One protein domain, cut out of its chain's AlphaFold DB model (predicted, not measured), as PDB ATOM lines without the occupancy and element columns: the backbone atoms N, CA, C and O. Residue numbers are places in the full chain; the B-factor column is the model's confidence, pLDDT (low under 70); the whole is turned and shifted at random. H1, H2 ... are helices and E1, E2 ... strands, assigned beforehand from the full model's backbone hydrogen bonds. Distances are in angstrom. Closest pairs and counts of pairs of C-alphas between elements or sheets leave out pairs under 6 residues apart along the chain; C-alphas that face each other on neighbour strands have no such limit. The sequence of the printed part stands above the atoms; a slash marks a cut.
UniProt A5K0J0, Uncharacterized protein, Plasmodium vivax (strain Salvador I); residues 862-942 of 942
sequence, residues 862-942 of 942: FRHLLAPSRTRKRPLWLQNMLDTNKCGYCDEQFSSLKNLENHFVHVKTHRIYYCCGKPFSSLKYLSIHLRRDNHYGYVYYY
ATOM      1  N   PHE A 862      -7.905  41.800  16.641       78.31
ATOM      2  CA  PHE A 862      -8.743  40.598  16.617       78.31
ATOM      3  C   PHE A 862      -9.680  40.551  15.390       78.31
ATOM      4  O   PHE A 862      -9.807  39.516  14.731       78.31
ATOM      5  N   ARG A 863     -10.205  41.712  14.964       79.38
ATOM      6  CA  ARG A 863     -10.915  41.893  13.680       79.38
ATOM      7  C   ARG A 863     -10.142  41.401  12.441       79.38
ATOM      8  O   ARG A 863     -10.769  40.871  11.528       79.38
ATOM      9  N   HIS A 864      -8.811  41.514  12.389       77.31
ATOM     10  CA  HIS A 864      -7.999  41.000  11.269       77.31
ATOM     11  C   HIS A 864      -7.866  39.467  11.269       77.31
ATOM     12  O   HIS A 864      -7.718  38.869  10.200       77.31
ATOM     13  N   LEU A 865      -7.929  38.824  12.441       78.06
ATOM     14  CA  LEU A 865      -7.996  37.360  12.556       78.06
ATOM     15  C   LEU A 865      -9.389  36.834  12.177       78.06
ATOM     16  O   LEU A 865      -9.506  35.765  11.579       78.06
ATOM     17  N   LEU A 866     -10.434  37.606  12.490       79.12
ATOM     18  CA  LEU A 866     -11.834  37.266  12.232       79.12
ATOM     19  C   LEU A 866     -12.334  37.590  10.815       79.12
ATOM     20  O   LEU A 866     -13.353  37.027  10.414       79.12
ATOM     21  N   ALA A 867     -11.638  38.461  10.076       82.06
ATOM     22  CA  ALA A 867     -12.065  39.043   8.800       82.06
ATOM     23  C   ALA A 867     -12.741  38.034   7.834       82.06
ATOM     24  O   ALA A 867     -12.108  37.035   7.471       82.06
ATOM     25  N   PRO A 868     -13.976  38.297   7.347       68.94
ATOM     26  CA  PRO A 868     -14.724  37.364   6.493       68.94
ATOM     27  C   PRO A 868     -13.997  36.930   5.215       68.94
ATOM     28  O   PRO A 868     -14.190  35.813   4.754       68.94
ATOM     29  N   SER A 869     -13.092  37.753   4.676       61.44
ATOM     30  CA  SER A 869     -12.246  37.408   3.521       61.44
ATOM     31  C   SER A 869     -11.284  36.230   3.763       61.44
ATOM     32  O   SER A 869     -10.649  35.748   2.824       61.44
ATOM     33  N   ARG A 870     -11.186  35.722   5.000       61.38
ATOM     34  CA  ARG A 870     -10.443  34.510   5.378       61.38
ATOM     35  C   ARG A 870     -11.370  33.306   5.625       61.38
ATOM     36  O   ARG A 870     -11.201  32.587   6.604       61.38
ATOM     37  N   THR A 871     -12.319  33.049   4.717       48.72
ATOM     38  CA  THR A 871     -13.165  31.830   4.726       48.72
ATOM     39  C   THR A 871     -12.394  30.524   4.488       48.72
ATOM     40  O   THR A 871     -12.904  29.447   4.796       48.72
ATOM     41  N   ARG A 872     -11.157  30.570   3.967       70.94
ATOM     42  CA  ARG A 872     -10.279  29.385   3.922       70.94
ATOM     43  C   ARG A 872     -10.011  28.899   5.351       70.94
ATOM     44  O   ARG A 872      -9.630  29.706   6.192       70.94
ATOM     45  N   LYS A 873     -10.189  27.587   5.582       86.88
ATOM     46  CA  LYS A 873     -10.096  26.881   6.879       86.88
ATOM     47  C   LYS A 873      -9.185  27.594   7.892       86.88
ATOM     48  O   LYS A 873      -7.962  27.567   7.748       86.88
ATOM     49  N   ARG A 874      -9.790  28.203   8.921       86.38
ATOM     50  CA  ARG A 874      -9.065  28.812  10.048       86.38
ATOM     51  C   ARG A 874      -8.150  27.755  10.693       86.38
ATOM     52  O   ARG A 874      -8.557  26.597  10.798       86.38
ATOM     53  N   PRO A 875      -6.919  28.106  11.112       84.44
ATOM     54  CA  PRO A 875      -6.043  27.150  11.779       84.44
ATOM     55  C   PRO A 875      -6.676  26.711  13.103       84.44
ATOM     56  O   PRO A 875      -7.232  27.536  13.825       84.44
ATOM     57  N   LEU A 876      -6.578  25.418  13.429       85.62
ATOM     58  CA  LEU A 876      -7.355  24.799  14.511       85.62
ATOM     59  C   LEU A 876      -7.174  25.486  15.878       85.62
ATOM     60  O   LEU A 876      -8.125  25.578  16.638       85.62
ATOM     61  N   TRP A 877      -5.991  26.034  16.174       87.44
ATOM     62  CA  TRP A 877      -5.757  26.784  17.417       87.44
ATOM     63  C   TRP A 877      -6.581  28.082  17.498       87.44
ATOM     64  O   TRP A 877      -7.095  28.405  18.564       87.44
ATOM     65  N   LEU A 878      -6.751  28.800  16.379       91.00
ATOM     66  CA  LEU A 878      -7.569  30.017  16.304       91.00
ATOM     67  C   LEU A 878      -9.055  29.663  16.374       91.00
ATOM     68  O   LEU A 878      -9.818  30.371  17.016       91.00
ATOM     69  N   GLN A 879      -9.450  28.556  15.742       93.56
ATOM     70  CA  GLN A 879     -10.817  28.049  15.818       93.56
ATOM     71  C   GLN A 879     -11.170  27.674  17.270       93.56
ATOM     72  O   GLN A 879     -12.085  28.258  17.839       93.56
ATOM     73  N   ASN A 880     -10.350  26.844  17.925       92.19
ATOM     74  CA  ASN A 880     -10.523  26.472  19.332       92.19
ATOM     75  C   ASN A 880     -10.524  27.688  20.279       92.19
ATOM     76  O   ASN A 880     -11.318  27.725  21.216       92.19
ATOM     77  N   MET A 881      -9.652  28.680  20.052       95.81
ATOM     78  CA  MET A 881      -9.601  29.918  20.845       95.81
ATOM     79  C   MET A 881     -10.928  30.687  20.802       95.81
ATOM     80  O   MET A 881     -11.386  31.180  21.832       95.81
ATOM     81  N   LEU A 882     -11.550  30.762  19.625       95.75
ATOM     82  CA  LEU A 882     -12.841  31.420  19.429       95.75
ATOM     83  C   LEU A 882     -13.989  30.592  20.018       95.75
ATOM     84  O   LEU A 882     -14.794  31.126  20.774       95.75
ATOM     85  N   ASP A 883     -14.019  29.291  19.735       95.88
ATOM     86  CA  ASP A 883     -15.116  28.400  20.134       95.88
ATOM     87  C   ASP A 883     -15.161  28.150  21.654       95.88
ATOM     88  O   ASP A 883     -16.221  27.877  22.210       95.88
ATOM     89  N   THR A 884     -14.021  28.266  22.349       97.06
ATOM     90  CA  THR A 884     -13.929  28.103  23.816       97.06
ATOM     91  C   THR A 884     -13.791  29.418  24.589       97.06
ATOM     92  O   THR A 884     -13.761  29.391  25.820       97.06
ATOM     93  N   ASN A 885     -13.681  30.557  23.892       97.06
ATOM     94  CA  ASN A 885     -13.263  31.851  24.450       97.06
ATOM     95  C   ASN A 885     -11.994  31.756  25.331       97.06
ATOM     96  O   ASN A 885     -11.908  32.409  26.371       97.06
ATOM     97  N   LYS A 886     -11.004  30.938  24.943       97.19
ATOM     98  CA  LYS A 886      -9.718  30.797  25.656       97.19
ATOM     99  C   LYS A 886      -8.573  31.405  24.864       97.19
ATOM    100  O   LYS A 886      -8.392  31.052  23.701       97.19
ATOM    101  N   CYS A 887      -7.755  32.253  25.482       95.50
ATOM    102  CA  CYS A 887      -6.575  32.797  24.812       95.50
ATOM    103  C   CYS A 887      -5.559  31.685  24.516       95.50
ATOM    104  O   CYS A 887      -4.947  31.131  25.427       95.50
ATOM    105  N   GLY A 888      -5.321  31.403  23.230       90.50
ATOM    106  CA  GLY A 888      -4.434  30.328  22.760       90.50
ATOM    107  C   GLY A 888      -2.935  30.504  23.057       90.50
ATOM    108  O   GLY A 888      -2.120  29.787  22.475       90.50
ATOM    109  N   TYR A 889      -2.563  31.457  23.919       90.38
ATOM    110  CA  TYR A 889      -1.186  31.727  24.346       90.38
ATOM    111  C   TYR A 889      -0.968  31.664  25.868       90.38
ATOM    112  O   TYR A 889       0.174  31.506  26.294       90.38
ATOM    113  N   CYS A 890      -2.018  31.795  26.687       92.25
ATOM    114  CA  CYS A 890      -1.945  31.669  28.152       92.25
ATOM    115  C   CYS A 890      -3.023  30.751  28.762       92.25
ATOM    116  O   CYS A 890      -3.044  30.581  29.977       92.25
ATOM    117  N   ASP A 891      -3.896  30.158  27.940       91.31
ATOM    118  CA  ASP A 891      -5.033  29.298  28.312       91.31
ATOM    119  C   ASP A 891      -6.104  29.955  29.226       91.31
ATOM    120  O   ASP A 891      -7.089  29.297  29.588       91.31
ATOM    121  N   GLU A 892      -5.977  31.254  29.543       95.19
ATOM    122  CA  GLU A 892      -6.995  32.054  30.245       95.19
ATOM    123  C   GLU A 892      -8.348  31.972  29.523       95.19
ATOM    124  O   GLU A 892      -8.417  32.106  28.298       95.19
ATOM    125  N   GLN A 893      -9.424  31.748  30.283       97.38
ATOM    126  CA  GLN A 893     -10.785  31.600  29.764       97.38
ATOM    127  C   GLN A 893     -11.621  32.844  30.055       97.38
ATOM    128  O   GLN A 893     -11.701  33.297  31.194       97.38
ATOM    129  N   PHE A 894     -12.303  33.342  29.030       97.75
ATOM    130  CA  PHE A 894     -13.107  34.553  29.089       97.75
ATOM    131  C   PHE A 894     -14.594  34.224  28.978       97.75
ATOM    132  O   PHE A 894     -15.009  33.384  28.184       97.75
ATOM    133  N   SER A 895     -15.416  34.938  29.745       97.69
ATOM    134  CA  SER A 895     -16.880  34.823  29.702       97.69
ATOM    135  C   SER A 895     -17.501  35.314  28.388       97.69
ATOM    136  O   SER A 895     -18.665  35.036  28.116       97.69
ATOM    137  N   SER A 896     -16.749  36.047  27.561       97.12
ATOM    138  CA  SER A 896     -17.200  36.502  26.247       97.12
ATOM    139  C   SER A 896     -16.038  36.742  25.284       97.12
ATOM    140  O   SER A 896     -14.918  37.064  25.690       97.12
ATOM    141  N   LEU A 897     -16.348  36.696  23.989       96.00
ATOM    142  CA  LEU A 897     -15.422  37.024  22.904       96.00
ATOM    143  C   LEU A 897     -14.936  38.487  22.969       96.00
ATOM    144  O   LEU A 897     -13.804  38.775  22.593       96.00
ATOM    145  N   LYS A 898     -15.747  39.400  23.527       96.44
ATOM    146  CA  LYS A 898     -15.355  40.794  23.811       96.44
ATOM    147  C   LYS A 898     -14.306  40.878  24.924       96.44
ATOM    148  O   LYS A 898     -13.392  41.689  24.836       96.44
ATOM    149  N   ASN A 899     -14.401  40.027  25.946       97.12
ATOM    150  CA  ASN A 899     -13.402  39.967  27.016       97.12
ATOM    151  C   ASN A 899     -12.081  39.353  26.518       97.12
ATOM    152  O   ASN A 899     -11.018  39.839  26.892       97.12
ATOM    153  N   LEU A 900     -12.142  38.388  25.592       95.94
ATOM    154  CA  LEU A 900     -10.971  37.875  24.871       95.94
ATOM    155  C   LEU A 900     -10.332  38.942  23.950       95.94
ATOM    156  O   LEU A 900      -9.111  39.091  23.950       95.94
ATOM    157  N   GLU A 901     -11.122  39.733  23.212       95.25
ATOM    158  CA  GLU A 901     -10.604  40.866  22.416       95.25
ATOM    159  C   GLU A 901      -9.983  41.954  23.314       95.25
ATOM    160  O   GLU A 901      -8.873  42.411  23.040       95.25
ATOM    161  N   ASN A 902     -10.630  42.308  24.431       95.44
ATOM    162  CA  ASN A 902     -10.074  43.222  25.433       95.44
ATOM    163  C   ASN A 902      -8.744  42.703  26.000       95.44
ATOM    164  O   ASN A 902      -7.795  43.477  26.127       95.44
ATOM    165  N   HIS A 903      -8.645  41.412  26.312       95.94
ATOM    166  CA  HIS A 903      -7.413  40.785  26.786       95.94
ATOM    167  C   HIS A 903      -6.268  40.950  25.767       95.94
ATOM    168  O   HIS A 903      -5.190  41.404  26.149       95.94
ATOM    169  N   PHE A 904      -6.519  40.752  24.466       92.25
ATOM    170  CA  PHE A 904      -5.535  41.036  23.405       92.25
ATOM    171  C   PHE A 904      -5.144  42.516  23.253       92.25
ATOM    172  O   PHE A 904      -4.092  42.810  22.687       92.25
ATOM    173  N   VAL A 905      -5.961  43.455  23.738       90.81
ATOM    174  CA  VAL A 905      -5.635  44.894  23.756       90.81
ATOM    175  C   VAL A 905      -4.807  45.276  24.991       90.81
ATOM    176  O   VAL A 905      -3.934  46.139  24.899       90.81
ATOM    177  N   HIS A 906      -5.053  44.644  26.143       92.56
ATOM    178  CA  HIS A 906      -4.431  45.016  27.421       92.56
ATOM    179  C   HIS A 906      -3.162  44.210  27.747       92.56
ATOM    180  O   HIS A 906      -2.224  44.759  28.338       92.56
ATOM    181  N   VAL A 907      -3.083  42.934  27.352       92.31
ATOM    182  CA  VAL A 907      -1.901  42.088  27.581       92.31
ATOM    183  C   VAL A 907      -0.816  42.431  26.562       92.31
ATOM    184  O   VAL A 907      -0.740  41.885  25.468       92.31
ATOM    185  N   LYS A 908       0.065  43.356  26.957       83.25
ATOM    186  CA  LYS A 908       1.148  43.911  26.121       83.25
ATOM    187  C   LYS A 908       2.177  42.891  25.611       83.25
ATOM    188  O   LYS A 908       2.943  43.249  24.722       83.25
ATOM    189  N   THR A 909       2.252  41.699  26.213       87.00
ATOM    190  CA  THR A 909       3.124  40.591  25.785       87.00
ATOM    191  C   THR A 909       2.615  39.240  26.291       87.00
ATOM    192  O   THR A 909       2.549  39.032  27.508       87.00
ATOM    193  N   HIS A 910       2.406  38.278  25.397       87.31
ATOM    194  CA  HIS A 910       2.265  36.859  25.731       87.31
ATOM    195  C   HIS A 910       3.611  36.131  25.730       87.31
ATOM    196  O   HIS A 910       4.499  36.438  24.936       87.31
ATOM    197  N   ARG A 911       3.759  35.112  26.587       86.38
ATOM    198  CA  ARG A 911       4.901  34.180  26.559       86.38
ATOM    199  C   ARG A 911       4.547  32.955  25.721       86.38
ATOM    200  O   ARG A 911       4.013  31.983  26.246       86.38
ATOM    201  N   ILE A 912       4.857  33.000  24.428       89.38
ATOM    202  CA  ILE A 912       4.586  31.902  23.497       89.38
ATOM    203  C   ILE A 912       5.792  30.957  23.465       89.38
ATOM    204  O   ILE A 912       6.870  31.299  22.975       89.38
ATOM    205  N   TYR A 913       5.603  29.738  23.956       90.19
ATOM    206  CA  TYR A 913       6.589  28.664  23.859       90.19
ATOM    207  C   TYR A 913       6.420  27.958  22.509       90.19
ATOM    208  O   TYR A 913       5.309  27.550  22.178       90.19
ATOM    209  N   TYR A 914       7.478  27.816  21.704       88.56
ATOM    210  CA  TYR A 914       7.351  27.321  20.326       88.56
ATOM    211  C   TYR A 914       8.532  26.441  19.899       88.56
ATOM    212  O   TYR A 914       9.700  26.782  20.101       88.56
ATOM    213  N   CYS A 915       8.230  25.302  19.278       94.31
ATOM    214  CA  CYS A 915       9.212  24.395  18.680       94.31
ATOM    215  C   CYS A 915       8.525  23.520  17.612       94.31
ATOM    216  O   CYS A 915       7.307  23.358  17.640       94.31
ATOM    217  N   CYS A 916       9.280  22.982  16.650       91.62
ATOM    218  CA  CYS A 916       8.778  22.059  15.614       91.62
ATOM    219  C   CYS A 916       7.478  22.490  14.902       91.62
ATOM    220  O   CYS A 916       6.615  21.665  14.599       91.62
ATOM    221  N   GLY A 917       7.322  23.793  14.644       84.69
ATOM    222  CA  GLY A 917       6.143  24.349  13.973       84.69
ATOM    223  C   GLY A 917       4.887  24.467  14.849       84.69
ATOM    224  O   GLY A 917       3.822  24.795  14.324       84.69
ATOM    225  N   LYS A 918       4.978  24.198  16.159       85.75
ATOM    226  CA  LYS A 918       3.837  24.128  17.084       85.75
ATOM    227  C   LYS A 918       4.034  25.049  18.300       85.75
ATOM    228  O   LYS A 918       5.117  25.044  18.892       85.75
ATOM    229  N   PRO A 919       3.004  25.816  18.706       84.81
ATOM    230  CA  PRO A 919       2.982  26.452  20.015       84.81
ATOM    231  C   PRO A 919       2.727  25.409  21.113       84.81
ATOM    232  O   PRO A 919       2.061  24.397  20.894       84.81
ATOM    233  N   PHE A 920       3.237  25.688  22.307       86.31
ATOM    234  CA  PHE A 920       3.021  24.929  23.534       86.31
ATOM    235  C   PHE A 920       2.428  25.882  24.574       86.31
ATOM    236  O   PHE A 920       2.978  26.960  24.792       86.31
ATOM    237  N   SER A 921       1.351  25.489  25.255       81.38
ATOM    238  CA  SER A 921       0.686  26.369  26.228       81.38
ATOM    239  C   SER A 921       1.495  26.632  27.502       81.38
ATOM    240  O   SER A 921       1.188  27.543  28.264       81.38
ATOM    241  N   SER A 922       2.568  25.874  27.754       86.69
ATOM    242  CA  SER A 922       3.456  26.143  28.886       86.69
ATOM    243  C   SER A 922       4.902  25.719  28.647       86.69
ATOM    244  O   SER A 922       5.198  24.772  27.908       86.69
ATOM    245  N   LEU A 923       5.809  26.360  29.394       90.56
ATOM    246  CA  LEU A 923       7.217  25.974  29.492       90.56
ATOM    247  C   LEU A 923       7.387  24.510  29.927       90.56
ATOM    248  O   LEU A 923       8.341  23.856  29.512       90.56
ATOM    249  N   LYS A 924       6.446  23.969  30.718       92.88
ATOM    250  CA  LYS A 924       6.429  22.556  31.120       92.88
ATOM    251  C   LYS A 924       6.288  21.651  29.896       92.88
ATOM    252  O   LYS A 924       7.135  20.779  29.709       92.88
ATOM    253  N   TYR A 925       5.299  21.891  29.032       90.25
ATOM    254  CA  TYR A 925       5.115  21.095  27.813       90.25
ATOM    255  C   TYR A 925       6.257  21.277  26.810       90.25
ATOM    256  O   TYR A 925       6.733  20.276  26.274       90.25
ATOM    257  N   LEU A 926       6.772  22.503  26.638       93.12
ATOM    258  CA  LEU A 926       7.984  22.727  25.846       93.12
ATOM    259  C   LEU A 926       9.153  21.894  26.401       93.12
ATOM    260  O   LEU A 926       9.751  21.119  25.665       93.12
ATOM    261  N   SER A 927       9.435  21.965  27.705       92.31
ATOM    262  CA  SER A 927      10.549  21.229  28.325       92.31
ATOM    263  C   SER A 927      10.435  19.704  28.191       92.31
ATOM    264  O   SER A 927      11.453  19.025  28.077       92.31
ATOM    265  N   ILE A 928       9.213  19.160  28.158       93.31
ATOM    266  CA  ILE A 928       8.958  17.730  27.932       93.31
ATOM    267  C   ILE A 928       9.257  17.347  26.475       93.31
ATOM    268  O   ILE A 928       9.839  16.293  26.238       93.31
ATOM    269  N   HIS A 929       8.899  18.199  25.512       94.19
ATOM    270  CA  HIS A 929       9.203  18.001  24.092       94.19
ATOM    271  C   HIS A 929      10.712  18.091  23.811       94.19
ATOM    272  O   HIS A 929      11.279  17.163  23.236       94.19
ATOM    273  N   LEU A 930      11.400  19.125  24.314       93.75
ATOM    274  CA  LEU A 930      12.854  19.268  24.122       93.75
ATOM    275  C   LEU A 930      13.646  18.100  24.743       93.75
ATOM    276  O   LEU A 930      14.651  17.676  24.183       93.75
ATOM    277  N   ARG A 931      13.167  17.538  25.865       92.00
ATOM    278  CA  ARG A 931      13.743  16.335  26.503       92.00
ATOM    279  C   ARG A 931      13.483  15.025  25.756       92.00
ATOM    280  O   ARG A 931      14.178  14.054  26.035       92.00
ATOM    281  N   ARG A 932      12.461  14.959  24.899       91.31
ATOM    282  CA  ARG A 932      12.129  13.752  24.124       91.31
ATOM    283  C   ARG A 932      12.882  13.708  22.807       91.31
ATOM    284  O   ARG A 932      13.465  12.683  22.475       91.31
ATOM    285  N   ASP A 933      12.896  14.835  22.108       83.75
ATOM    286  CA  ASP A 933      13.229  14.860  20.686       83.75
ATOM    287  C   ASP A 933      14.602  15.514  20.407       83.75
ATOM    288  O   ASP A 933      14.976  15.711  19.256       83.75
ATOM    289  N   ASN A 934      15.366  15.866  21.455       81.62
ATOM    290  CA  ASN A 934      16.671  16.555  21.393       81.62
ATOM    291  C   ASN A 934      16.671  17.867  20.576       81.62
ATOM    292  O   ASN A 934      17.704  18.316  20.078       81.62
ATOM    293  N   HIS A 935      15.508  18.506  20.451       86.25
ATOM    294  CA  HIS A 935      15.342  19.752  19.713       86.25
ATOM    295  C   HIS A 935      15.706  20.992  20.542       86.25
ATOM    296  O   HIS A 935      15.683  20.984  21.774       86.25
ATOM    297  N   TYR A 936      15.960  22.102  19.845       75.75
ATOM    298  CA  TYR A 936      16.080  23.431  20.442       75.75
ATOM    299  C   TYR A 936      14.739  24.171  20.341       75.75
ATOM    300  O   TYR A 936      14.166  24.310  19.259       75.75
ATOM    301  N   GLY A 937      14.222  24.625  21.482       76.31
ATOM    302  CA  GLY A 937      12.965  25.365  21.575       76.31
ATOM    303  C   GLY A 937      13.187  26.858  21.753       76.31
ATOM    304  O   GLY A 937      14.149  27.276  22.397       76.31
ATOM    305  N   TYR A 938      12.257  27.652  21.234       77.62
ATOM    306  CA  TYR A 938      12.283  29.104  21.339       77.62
ATOM    307  C   TYR A 938      11.183  29.584  22.292       77.62
ATOM    308  O   TYR A 938      10.068  29.057  22.311       77.62
ATOM    309  N   VAL A 939      11.509  30.597  23.094       78.62
ATOM    310  CA  VAL A 939      10.545  31.323  23.927       78.62
ATOM    311  C   VAL A 939      10.368  32.698  23.305       78.62
ATOM    312  O   VAL A 939      11.279  33.525  23.358       78.62
ATOM    313  N   TYR A 940       9.213  32.925  22.689       77.00
ATOM    314  CA  TYR A 940       8.854  34.211  22.114       77.00
ATOM    315  C   TYR A 940       8.059  35.034  23.130       77.00
ATOM    316  O   TYR A 940       7.242  34.509  23.886       77.00
ATOM    317  N   TYR A 941       8.300  36.340  23.113       72.81
ATOM    318  CA  TYR A 941       7.482  37.340  23.787       72.81
ATOM    319  C   TYR A 941       6.777  38.115  22.677       72.81
ATOM    320  O   TYR A 941       7.468  38.668  21.818       72.81
ATOM    321  N   TYR A 942       5.445  38.062  22.650       63.22
ATOM    322  CA  TYR A 942       4.627  38.514  21.519       63.22
ATOM    323  C   TYR A 942       3.611  39.561  21.958       63.22
ATOM    324  O   TYR A 942       2.785  39.202  22.826       63.22
TER     325      TYR A 942
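This is residues 862 to 942 of the 942 residues of an uncharacterized protein of Plasmodium vivax (strain Salvador I) (UniProt A5K0J0). Two small lobes sit side by side: in one, H4 packs on one face of a three-stranded sheet; in the other, H1, H2 and H3 gather loosely with the unnamed stretch 884 to 896. Residues 867 to 873 stick out as a free loop. The printed part has 81 residues, in the order H1, H2, H3, E1, E2, H4, E3; its class is mixed, and the sheet, E2 E1 E3, is antiparallel. It is only just loose, close to compact, with a radius of gyration of the C-alphas of 14.1 A and spans of 40 by 28 by 19 A.

Find C-alpha 911 at (4.901, 34.180, 26.559); from there E1 runs 13.3 A to residue 915. E2 is residues 918 to 920, and E3 is residues 938 to 941, ending at (7.482, 37.340, 23.787). H4, residues 923 to 933, is 15.4 A long. H1 is residues 862 to 866, from (-8.743, 40.598, 16.617); H2, residues 876 to 883, spans 10.2 A and H3, residues 897 to 906, 14.3 A.

Look at N 912 and O 940, 2.9 A apart, between E1 and E3, and at N 920 and O 913, 2.8 A, in the hairpin E1 and E2. H4 is on the sheet, two layers, at a height of 9.5 A, over E1 and along the strands; C-alphas 913 and 923 are the closest of E1 and H4, 6.3 A apart. E2, H4 and E3 form a split strand-helix-strand unit, two strands running the same way with E1 between them, its crossover right-handed. H3 is close to but not clearly touching H1, closest C-alphas 862 and 901 at 6.1 A, and likewise H2, C-alphas 882 and 897 at 7.1 A. In the four helices every O i to N i+4 pair is within hydrogen-bond range.

The C-alphas of Pro 868 and Arg 931 are farthest apart, 40.7 A. The printed part has no cut, and the link H2 to H3 is long. Confidence is under 70 at residues 868 to 871 and 942.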